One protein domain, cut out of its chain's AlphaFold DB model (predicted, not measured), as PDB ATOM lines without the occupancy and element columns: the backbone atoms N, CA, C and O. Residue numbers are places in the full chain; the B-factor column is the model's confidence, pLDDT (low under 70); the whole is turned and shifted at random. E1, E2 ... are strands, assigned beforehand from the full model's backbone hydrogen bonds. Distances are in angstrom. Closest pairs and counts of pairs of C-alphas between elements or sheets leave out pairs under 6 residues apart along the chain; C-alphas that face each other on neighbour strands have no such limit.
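AT A GLANCE: This is residues 118 to 200 of the 202 residues of an uncharacterized protein of Piromyces sp. (strain E2) (UniProt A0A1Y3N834). Little regular structure is present: a long two-stranded ribbon, E3 and E4, has the small hairpin of E1 and E2 near its open end, and long loops make much of the rest. Residues 180 to 185, in the loop joining E3 to E4, and residues 135 to 140 stick out. The printed part has 83 residues, 29 of them in four named strands, E1 to E4 in chain order, with no named helix; it is all strand, in two antiparallel sheets. It is loose, radius of gyration of the C-alphas 16.4 A, and elongated, spanning 52 by 28 by 23 A.

HOW THE PARTS SIT: E3, residues 164 to 173, and E4, residues 189 to 199, form an antiparallel hairpin at 164 degrees; N 168 and O 195 are within hydrogen-bond range at 2.9 A. E1, residues 118 to 120, and E2, residues 145 to 149, form another at 148 degrees, with N 146 and O 119 at 2.8 A. The closest C-alphas of E1 and E4, Ile 118 and Gly 196, are 7.3 A apart. E2 is apart from E3 and E4.

IN THESE COORDINATES: E3 is 28.9 A long and E4 29.0 A, E2 13.1 A and E1 6.7 A. C-alpha 118 is at (105.798, 128.296, 168.694), C-alpha 199 at (92.824, 124.514, 168.496).

THE WHOLE: The C-alphas farthest apart, Thr 159 and Glu 181, are 52.5 A apart. The three links are long, and the printed part has no cut. Residues 126 to 131 and 176 to 187 have pLDDT under 70.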
ATOM      1  N   ILE A 118     105.609 126.879 168.980       89.19
ATOM      2  CA  ILE A 118     105.798 128.296 168.694       89.19
ATOM      3  C   ILE A 118     107.158 128.764 169.185       89.19
ATOM      4  O   ILE A 118     107.655 128.311 170.215       89.19
ATOM      5  N   GLU A 119     107.725 129.719 168.469       89.31
ATOM      6  CA  GLU A 119     108.949 130.412 168.830       89.31
ATOM      7  C   GLU A 119     108.636 131.883 169.093       89.31
ATOM      8  O   GLU A 119     107.829 132.487 168.386       89.31
ATOM      9  N   LEU A 120     109.246 132.466 170.124       86.31
ATOM     10  CA  LEU A 120     109.088 133.886 170.413       86.31
ATOM     11  C   LEU A 120     109.705 134.717 169.281       86.31
ATOM     12  O   LEU A 120     110.894 134.601 168.992       86.31
ATOM     13  N   ASP A 121     108.909 135.590 168.674       87.69
ATOM     14  CA  ASP A 121     109.356 136.485 167.611       87.69
ATOM     15  C   ASP A 121     110.117 137.676 168.206       87.69
ATOM     16  O   ASP A 121     109.578 138.772 168.395       87.69
ATOM     17  N   LYS A 122     111.398 137.445 168.508       80.44
ATOM     18  CA  LYS A 122     112.309 138.466 169.038       80.44
ATOM     19  C   LYS A 122     112.469 139.671 168.111       80.44
ATOM     20  O   LYS A 122     112.867 140.726 168.568       80.44
ATOM     21  N   SER A 123     112.143 139.564 166.821       81.69
ATOM     22  CA  SER A 123     112.225 140.722 165.921       81.69
ATOM     23  C   SER A 123     111.130 141.760 166.194       81.69
ATOM     24  O   SER A 123     111.312 142.949 165.939       81.69
ATOM     25  N   LYS A 124     109.987 141.323 166.739       80.12
ATOM     26  CA  LYS A 124     108.840 142.189 167.063       80.12
ATOM     27  C   LYS A 124     108.800 142.618 168.519       80.12
ATOM     28  O   LYS A 124     108.057 143.532 168.875       80.12
ATOM     29  N   ILE A 125     109.585 141.957 169.353       74.06
ATOM     30  CA  ILE A 125     109.723 142.265 170.763       74.06
ATOM     31  C   ILE A 125     111.097 142.902 170.906       74.06
ATOM     32  O   ILE A 125     112.095 142.212 170.765       74.06
ATOM     33  N   LYS A 126     111.151 144.215 171.143       68.19
ATOM     34  CA  LYS A 126     112.401 144.969 171.336       68.19
ATOM     35  C   LYS A 126     113.099 144.545 172.639       68.19
ATOM     36  O   LYS A 126     113.067 145.278 173.616       68.19
ATOM     37  N   ILE A 127     113.629 143.330 172.667       67.12
ATOM     38  CA  ILE A 127     114.475 142.792 173.723       67.12
ATOM     39  C   ILE A 127     115.772 142.426 173.031       67.12
ATOM     40  O   ILE A 127     115.827 141.439 172.288       67.12
ATOM     41  N   ASP A 128     116.802 143.228 173.260       60.75
ATOM     42  CA  ASP A 128     118.140 142.844 172.847       60.75
ATOM     43  C   ASP A 128     118.583 141.619 173.659       60.75
ATOM     44  O   ASP A 128     118.147 141.387 174.792       60.75
ATOM     45  N   ASN A 129     119.399 140.754 173.051       56.84
ATOM     46  CA  ASN A 129     119.833 139.513 173.692       56.84
ATOM     47  C   ASN A 129     120.607 139.851 174.985       56.84
ATOM     48  O   ASN A 129     121.751 140.284 174.896       56.84
ATOM     49  N   ASN A 130     119.967 139.606 176.141       58.19
ATOM     50  CA  ASN A 130     120.384 139.839 177.542       58.19
ATOM     51  C   ASN A 130     119.689 140.990 178.288       58.19
ATOM     52  O   ASN A 130     120.003 141.212 179.456       58.19
ATOM     53  N   GLU A 131     118.717 141.678 177.692       68.50
ATOM     54  CA  GLU A 131     117.974 142.712 178.418       68.50
ATOM     55  C   GLU A 131     116.799 142.144 179.225       68.50
ATOM     56  O   GLU A 131     116.075 141.243 178.791       68.50
ATOM     57  N   THR A 132     116.606 142.682 180.431       70.12
ATOM     58  CA  THR A 132     115.431 142.405 181.265       70.12
ATOM     59  C   THR A 132     114.298 143.353 180.889       70.12
ATOM     60  O   THR A 132     114.513 144.530 180.607       70.12
ATOM     61  N   ILE A 133     113.063 142.849 180.884       77.75
ATOM     62  CA  ILE A 133     111.886 143.696 180.673       77.75
ATOM     63  C   ILE A 133     111.437 144.224 182.031       77.75
ATOM     64  O   ILE A 133     110.972 143.452 182.871       77.75
ATOM     65  N   SER A 134     111.531 145.537 182.234       79.44
ATOM     66  CA  SER A 134     110.918 146.186 183.392       79.44
ATOM     67  C   SER A 134     109.412 146.326 183.163       79.44
ATOM     68  O   SER A 134     108.981 146.906 182.165       79.44
ATOM     69  N   LEU A 135     108.614 145.773 184.075       81.44
ATOM     70  CA  LEU A 135     107.155 145.843 184.052       81.44
ATOM     71  C   LEU A 135     106.655 146.400 185.384       81.44
ATOM     72  O   LEU A 135     107.035 145.927 186.455       81.44
ATOM     73  N   LYS A 136     105.755 147.375 185.319       85.88
ATOM     74  CA  LYS A 136     105.006 147.897 186.461       85.88
ATOM     75  C   LYS A 136     103.644 147.219 186.553       85.88
ATOM     76  O   LYS A 136     103.150 146.585 185.622       85.88
ATOM     77  N   THR A 137     103.006 147.359 187.712       82.88
ATOM     78  CA  THR A 137     101.645 146.843 187.906       82.88
ATOM     79  C   THR A 137     100.695 147.485 186.893       82.88
ATOM     80  O   THR A 137     100.582 148.706 186.840       82.88
ATOM     81  N   GLY A 138      99.998 146.652 186.118       86.38
ATOM     82  CA  GLY A 138      99.084 147.089 185.058       86.38
ATOM     83  C   GLY A 138      99.709 147.152 183.662       86.38
ATOM     84  O   GLY A 138      98.967 147.298 182.687       86.38
ATOM     85  N   ASP A 139     101.028 146.983 183.542       86.88
ATOM     86  CA  ASP A 139     101.692 146.940 182.243       86.88
ATOM     87  C   ASP A 139     101.291 145.690 181.454       86.88
ATOM     88  O   ASP A 139     100.999 144.620 181.996       86.88
ATOM     89  N   ARG A 140     101.283 145.835 180.127       83.12
ATOM     90  CA  ARG A 140     101.056 144.732 179.193       83.12
ATOM     91  C   ARG A 140     102.394 144.279 178.638       83.12
ATOM     92  O   ARG A 140     103.147 145.100 178.128       83.12
ATOM     93  N   LEU A 141     102.632 142.972 178.659       80.56
ATOM     94  CA  LEU A 141     103.763 142.351 177.982       80.56
ATOM     95  C   LEU A 141     103.316 141.877 176.586       80.56
ATOM     96  O   LEU A 141     102.641 140.847 176.496       80.56
ATOM     97  N   PRO A 142     103.616 142.613 175.495       80.44
ATOM     98  CA  PRO A 142     103.263 142.166 174.156       80.44
ATOM     99  C   PRO A 142     104.145 140.980 173.764       80.44
ATOM    100  O   PRO A 142     105.367 141.097 173.693       80.44
ATOM    101  N   LEU A 143     103.518 139.839 173.487       82.06
ATOM    102  CA  LEU A 143     104.193 138.651 172.976       82.06
ATOM    103  C   LEU A 143     103.752 138.406 171.535       82.06
ATOM    104  O   LEU A 143     102.562 138.431 171.223       82.06
ATOM    105  N   SER A 144     104.725 138.165 170.666       86.44
ATOM    106  CA  SER A 144     104.520 137.748 169.286       86.44
ATOM    107  C   SER A 144     105.233 136.427 169.078       86.44
ATOM    108  O   SER A 144     106.329 136.227 169.596       86.44
ATOM    109  N   PHE A 145     104.621 135.538 168.308       87.38
ATOM    110  CA  PHE A 145     105.120 134.187 168.110       87.38
ATOM    111  C   PHE A 145     105.119 133.801 166.634       87.38
ATOM    112  O   PHE A 145     104.229 134.201 165.882       87.38
ATOM    113  N   ILE A 146     106.101 132.996 166.245       90.69
ATOM    114  CA  ILE A 146     106.169 132.301 164.962       90.69
ATOM    115  C   ILE A 146     105.706 130.867 165.204       90.69
ATOM    116  O   ILE A 146     106.227 130.194 166.091       90.69
ATOM    117  N   MET A 147     104.723 130.403 164.437       90.69
ATOM    118  CA  MET A 147     104.246 129.022 164.499       90.69
ATOM    119  C   MET A 147     105.078 128.148 163.563       90.69
ATOM    120  O   MET A 147     105.287 128.522 162.408       90.69
ATOM    121  N   LYS A 148     105.532 126.995 164.056       92.12
ATOM    122  CA  LYS A 148     106.324 126.042 163.282       92.12
ATOM    123  C   LYS A 148     105.739 124.641 163.331       92.12
ATOM    124  O   LYS A 148     105.134 124.233 164.328       92.12
ATOM    125  N   ASP A 149     105.915 123.928 162.232       92.00
ATOM    126  CA  ASP A 149     105.596 122.512 162.112       92.00
ATOM    127  C   ASP A 149     106.794 121.641 162.553       92.00
ATOM    128  O   ASP A 149     107.821 122.153 163.008       92.00
ATOM    129  N   GLU A 150     106.677 120.317 162.457       92.25
ATOM    130  CA  GLU A 150     107.754 119.399 162.859       92.25
ATOM    131  C   GLU A 150     108.983 119.424 161.928       92.25
ATOM    132  O   GLU A 150     110.064 119.001 162.337       92.25
ATOM    133  N   PHE A 151     108.858 119.966 160.712       90.50
ATOM    134  CA  PHE A 151     109.976 120.215 159.795       90.50
ATOM    135  C   PHE A 151     110.652 121.571 160.035       90.50
ATOM    136  O   PHE A 151     111.618 121.912 159.355       90.50
ATOM    137  N   ASN A 152     110.188 122.333 161.032       91.19
ATOM    138  CA  ASN A 152     110.567 123.721 161.293       91.19
ATOM    139  C   ASN A 152     110.108 124.711 160.209       91.19
ATOM    140  O   ASN A 152     110.580 125.855 160.197       91.19
ATOM    141  N   ASN A 153     109.173 124.312 159.345       91.25
ATOM    142  CA  ASN A 153     108.552 125.207 158.379       91.25
ATOM    143  C   ASN A 153     107.681 126.226 159.119       91.25
ATOM    144  O   ASN A 153     107.014 125.900 160.106       91.25
ATOM    145  N   ILE A 154     107.690 127.474 158.650       92.12
ATOM    146  CA  ILE A 154     106.835 128.530 159.197       92.12
ATOM    147  C   ILE A 154     105.408 128.279 158.718       92.12
ATOM    148  O   ILE A 154     105.123 128.384 157.529       92.12
ATOM    149  N   ILE A 155     104.490 128.025 159.648       90.62
ATOM    150  CA  ILE A 155     103.077 127.860 159.311       90.62
ATOM    151  C   ILE A 155     102.440 129.235 159.130       90.62
ATOM    152  O   ILE A 155     102.302 130.010 160.082       90.62
ATOM    153  N   VAL A 156     101.982 129.513 157.910       87.06
ATOM    154  CA  VAL A 156     101.157 130.684 157.600       87.06
ATOM    155  C   VAL A 156      99.701 130.247 157.476       87.06
ATOM    156  O   VAL A 156      99.251 129.799 156.424       87.06
ATOM    157  N   ASP A 157      98.935 130.398 158.556       84.94
ATOM    158  CA  ASP A 157      97.520 130.019 158.580       84.94
ATOM    159  C   ASP A 157      96.618 131.069 157.904       84.94
ATOM    160  O   ASP A 157      95.848 131.794 158.541       84.94
ATOM    161  N   VAL A 158      96.710 131.150 156.575       84.50
ATOM    162  CA  VAL A 158      95.901 132.063 155.746       84.50
ATOM    163  C   VAL A 158      94.400 131.795 155.919       84.50
ATOM    164  O   VAL A 158      93.582 132.712 155.838       84.50
ATOM    165  N   THR A 159      94.033 130.540 156.182       86.81
ATOM    166  CA  THR A 159      92.639 130.098 156.312       86.81
ATOM    167  C   THR A 159      92.037 130.317 157.699       86.81
ATOM    168  O   THR A 159      90.833 130.128 157.862       86.81
ATOM    169  N   LYS A 160      92.846 130.722 158.689       87.25
ATOM    170  CA  LYS A 160      92.468 130.785 160.114       87.25
ATOM    171  C   LYS A 160      91.970 129.443 160.664       87.25
ATOM    172  O   LYS A 160      91.112 129.407 161.548       87.25
ATOM    173  N   TYR A 161      92.497 128.342 160.136       88.00
ATOM    174  CA  TYR A 161      92.172 127.001 160.592       88.00
ATOM    175  C   TYR A 161      92.525 126.809 162.071       88.00
ATOM    176  O   TYR A 161      91.713 126.286 162.832       88.00
ATOM    177  N   TYR A 162      93.683 127.302 162.508       86.38
ATOM    178  CA  TYR A 162      94.135 127.371 163.898       86.38
ATOM    179  C   TYR A 162      93.831 128.745 164.499       86.38
ATOM    180  O   TYR A 162      94.717 129.524 164.845       86.38
ATOM    181  N   SER A 163      92.542 129.046 164.644       84.94
ATOM    182  CA  SER A 163      92.078 130.353 165.128       84.94
ATOM    183  C   SER A 163      92.380 130.651 166.605       84.94
ATOM    184  O   SER A 163      92.172 131.779 167.049       84.94
ATOM    185  N   SER A 164      92.808 129.658 167.392       85.62
ATOM    186  CA  SER A 164      92.972 129.796 168.842       85.62
ATOM    187  C   SER A 164      94.215 129.070 169.352       85.62
ATOM    188  O   SER A 164      94.404 127.874 169.104       85.62
ATOM    189  N   ILE A 165      95.030 129.799 170.118       84.94
ATOM    190  CA  ILE A 165      96.232 129.304 170.797       84.94
ATOM    191  C   ILE A 165      96.039 129.495 172.299       84.94
ATOM    192  O   ILE A 165      95.749 130.599 172.756       84.94
ATOM    193  N   ILE A 166      96.220 128.425 173.064       87.81
ATOM    194  CA  ILE A 166      96.261 128.474 174.525       87.81
ATOM    195  C   ILE A 166      97.717 128.356 174.947       87.81
ATOM    196  O   ILE A 166      98.397 127.401 174.572       87.81
ATOM    197  N   LEU A 167      98.176 129.316 175.745       87.75
ATOM    198  CA  LEU A 167      99.498 129.299 176.349       87.75
ATOM    199  C   LEU A 167      99.366 129.122 177.849       87.75
ATOM    200  O   LEU A 167      98.769 129.950 178.537       87.75
ATOM    201  N   LYS A 168      99.949 128.040 178.352       89.25
ATOM    202  CA  LYS A 168     100.216 127.890 179.774       89.25
ATOM    203  C   LYS A 168     101.638 128.375 180.014       89.25
ATOM    204  O   LYS A 168     102.555 127.935 179.335       89.25
ATOM    205  N   VAL A 169     101.796 129.293 180.958       86.69
ATOM    206  CA  VAL A 169     103.089 129.802 181.421       86.69
ATOM    207  C   VAL A 169     103.064 129.889 182.940       86.69
ATOM    208  O   VAL A 169     102.001 130.041 183.546       86.69
ATOM    209  N   ILE A 170     104.228 129.761 183.561       87.81
ATOM    210  CA  ILE A 170     104.420 129.854 185.002       87.81
ATOM    211  C   ILE A 170     105.427 130.968 185.245       87.81
ATOM    212  O   ILE A 170     106.552 130.906 184.759       87.81
ATOM    213  N   LEU A 171     105.018 131.982 185.998       86.00
ATOM    214  CA  LEU A 171     105.917 133.024 186.468       86.00
ATOM    215  C   LEU A 171     106.548 132.557 187.782       86.00
ATOM    216  O   LEU A 171     105.840 132.322 188.761       86.00
ATOM    217  N   GLN A 172     107.864 132.389 187.796       87.75
ATOM    218  CA  GLN A 172     108.618 131.926 188.960       87.75
ATOM    219  C   GLN A 172     109.650 132.979 189.340       87.75
ATOM    220  O   GLN A 172     110.324 133.535 188.478       87.75
ATOM    221  N   ARG A 173     109.743 133.282 190.635       84.69
ATOM    222  CA  ARG A 173     110.743 134.212 191.160       84.69
ATOM    223  C   ARG A 173     112.125 133.567 191.056       84.69
ATOM    224  O   ARG A 173     112.264 132.388 191.368       84.69
ATOM    225  N   LYS A 174     113.129 134.341 190.649       78.25
ATOM    226  CA  LYS A 174     114.532 133.931 190.710       78.25
ATOM    227  C   LYS A 174     115.021 134.083 192.155       78.25
ATOM    228  O   LYS A 174     114.842 135.146 192.756       78.25
ATOM    229  N   ASP A 175     115.574 133.022 192.737       70.00
ATOM    230  CA  ASP A 175     116.061 133.053 194.119       70.00
ATOM    231  C   ASP A 175     117.335 133.907 194.245       70.00
ATOM    232  O   ASP A 175     118.173 133.948 193.346       70.00
ATOM    233  N   LYS A 176     117.495 134.577 195.398       55.72
ATOM    234  CA  LYS A 176     118.596 135.520 195.686       55.72
ATOM    235  C   LYS A 176     120.006 134.915 195.608       55.72
ATOM    236  O   LYS A 176     120.966 135.666 195.554       55.72
ATOM    237  N   ASN A 177     120.150 133.590 195.584       54.38
ATOM    238  CA  ASN A 177     121.459 132.925 195.578       54.38
ATOM    239  C   ASN A 177     122.144 132.904 194.194       54.38
ATOM    240  O   ASN A 177     123.255 132.397 194.085       54.38
ATOM    241  N   GLU A 178     121.498 133.430 193.145       54.53
ATOM    242  CA  GLU A 178     122.051 133.526 191.780       54.53
ATOM    243  C   GLU A 178     122.320 134.970 191.319       54.53
ATOM    244  O   GLU A 178     122.582 135.205 190.137       54.53
ATOM    245  N   ILE A 179     122.196 135.952 192.213       56.00
ATOM    246  CA  ILE A 179     122.428 137.365 191.910       56.00
ATOM    247  C   ILE A 179     123.399 137.873 192.971       56.00
ATOM    248  O   ILE A 179     123.074 137.857 194.157       56.00
ATOM    249  N   GLU A 180     124.612 138.224 192.541       52.91
ATOM    250  CA  GLU A 180     125.610 138.862 193.400       52.91
ATOM    251  C   GLU A 180     125.009 140.116 194.053       52.91
ATOM    252  O   GLU A 180     124.164 140.799 193.477       52.91
ATOM    253  N   GLU A 181     125.401 140.331 195.301       50.75
ATOM    254  CA  GLU A 181     124.859 141.291 196.258       50.75
ATOM    255  C   GLU A 181     124.671 142.707 195.684       50.75
ATOM    256  O   GLU A 181     125.609 143.497 195.678       50.75
ATOM    257  N   GLU A 182     123.447 143.081 195.304       50.31
ATOM    258  CA  GLU A 182     123.051 144.491 195.226       50.31
ATOM    259  C   GLU A 182     121.688 144.719 195.898       50.31
ATOM    260  O   GLU A 182     120.734 143.951 195.749       50.31
ATOM    261  N   GLU A 183     121.633 145.777 196.710       49.25
ATOM    262  CA  GLU A 183     120.520 146.197 197.567       49.25
ATOM    263  C   GLU A 183     119.347 146.810 196.785       49.25
ATOM    264  O   GLU A 183     118.806 147.836 197.201       49.25
ATOM    265  N   ASP A 184     118.916 146.204 195.678       51.50
ATOM    266  CA  ASP A 184     117.776 146.725 194.925       51.50
ATOM    267  C   ASP A 184     116.501 145.896 195.105       51.50
ATOM    268  O   ASP A 184     116.491 144.665 195.165       51.50
ATOM    269  N   SER A 185     115.384 146.610 195.242       56.38
ATOM    270  CA  SER A 185     114.050 146.059 195.537       56.38
ATOM    271  C   SER A 185     113.411 145.298 194.364       56.38
ATOM    272  O   SER A 185     112.252 144.865 194.436       56.38
ATOM    273  N   ASP A 186     114.177 145.112 193.292       60.00
ATOM    274  CA  ASP A 186     113.742 144.500 192.056       60.00
ATOM    275  C   ASP A 186     113.597 142.985 192.207       60.00
ATOM    276  O   ASP A 186     114.473 142.243 192.655       60.00
ATOM    277  N   HIS A 187     112.408 142.510 191.852       69.56
ATOM    278  CA  HIS A 187     112.083 141.097 191.877       69.56
ATOM    279  C   HIS A 187     112.286 140.533 190.474       69.56
ATOM    280  O   HIS A 187     111.504 140.813 189.568       69.56
ATOM    281  N   TYR A 188     113.318 139.711 190.303       76.62
ATOM    282  CA  TYR A 188     113.556 138.999 189.053       76.62
ATOM    283  C   TYR A 188     112.649 137.773 188.951       76.62
ATOM    284  O   TYR A 188     112.497 137.010 189.909       76.62
ATOM    285  N   TYR A 189     112.070 137.571 187.771       80.88
ATOM    286  CA  TYR A 189     111.224 136.423 187.470       80.88
ATOM    287  C   TYR A 189     111.626 135.790 186.143       80.88
ATOM    288  O   TYR A 189     112.015 136.488 185.206       80.88
ATOM    289  N   HIS A 190     111.453 134.475 186.039       81.94
ATOM    290  CA  HIS A 190     111.496 133.751 184.775       81.94
ATOM    291  C   HIS A 190     110.121 133.187 184.422       81.94
ATOM    292  O   HIS A 190     109.358 132.743 185.283       81.94
ATOM    293  N   LEU A 191     109.813 133.201 183.125       80.31
ATOM    294  CA  LEU A 191     108.656 132.515 182.565       80.31
ATOM    295  C   LEU A 191     109.069 131.095 182.168       80.31
ATOM    296  O   LEU A 191     109.923 130.902 181.304       80.31
ATOM    297  N   THR A 192     108.462 130.102 182.808       82.19
ATOM    298  CA  THR A 192     108.631 128.674 182.505       82.19
ATOM    299  C   THR A 192     107.303 128.040 182.106       82.19
ATOM    300  O   THR A 192     106.269 128.699 182.010       82.19
ATOM    301  N   GLY A 193     107.316 126.731 181.848       74.75
ATOM    302  CA  GLY A 193     106.093 125.970 181.606       74.75
ATOM    303  C   GLY A 193     105.448 126.224 180.247       74.75
ATOM    304  O   GLY A 193     104.244 126.027 180.167       74.75
ATOM    305  N   ASN A 194     106.244 126.617 179.239       79.62
ATOM    306  CA  ASN A 194     105.913 126.974 177.845       79.62
ATOM    307  C   ASN A 194     105.139 125.886 177.071       79.62
ATOM    308  O   ASN A 194     105.623 125.337 176.083       79.62
ATOM    309  N   ILE A 195     103.934 125.554 177.527       86.19
ATOM    310  CA  ILE A 195     103.057 124.573 176.893       86.19
ATOM    311  C   ILE A 195     102.055 125.341 176.034       86.19
ATOM    312  O   ILE A 195     101.206 126.074 176.551       86.19
ATOM    313  N   GLY A 196     102.165 125.157 174.720       85.00
ATOM    314  CA  GLY A 196     101.215 125.659 173.734       85.00
ATOM    315  C   GLY A 196     100.197 124.591 173.345       85.00
ATOM    316  O   GLY A 196     100.522 123.412 173.229       85.00
ATOM    317  N   THR A 197      98.948 124.990 173.137       87.00
ATOM    318  CA  THR A 197      97.922 124.144 172.518       87.00
ATOM    319  C   THR A 197      97.250 124.912 171.393       87.00
ATOM    320  O   THR A 197      96.762 126.021 171.599       87.00
ATOM    321  N   PHE A 198      97.210 124.301 170.212       86.31
ATOM    322  CA  PHE A 198      96.587 124.857 169.017       86.31
ATOM    323  C   PHE A 198      95.231 124.196 168.813       86.31
ATOM    324  O   PHE A 198      95.126 122.968 168.785       86.31
ATOM    325  N   SER A 199      94.187 125.003 168.681       83.31
ATOM    326  CA  SER A 199      92.824 124.514 168.496       83.31
ATOM    327  C   SER A 199      92.242 125.032 167.194       83.31
ATOM    328  O   SER A 199      92.535 126.146 166.751       83.31
ATOM    329  N   ARG A 200      91.437 124.176 166.561       82.69
ATOM    330  CA  ARG A 200      90.731 124.520 165.332       82.69
ATOM    331  C   ARG A 200      89.623 125.512 165.666       82.69
ATOM    332  O   ARG A 200      88.945 125.333 166.676       82.69
TER     333      ARG A 200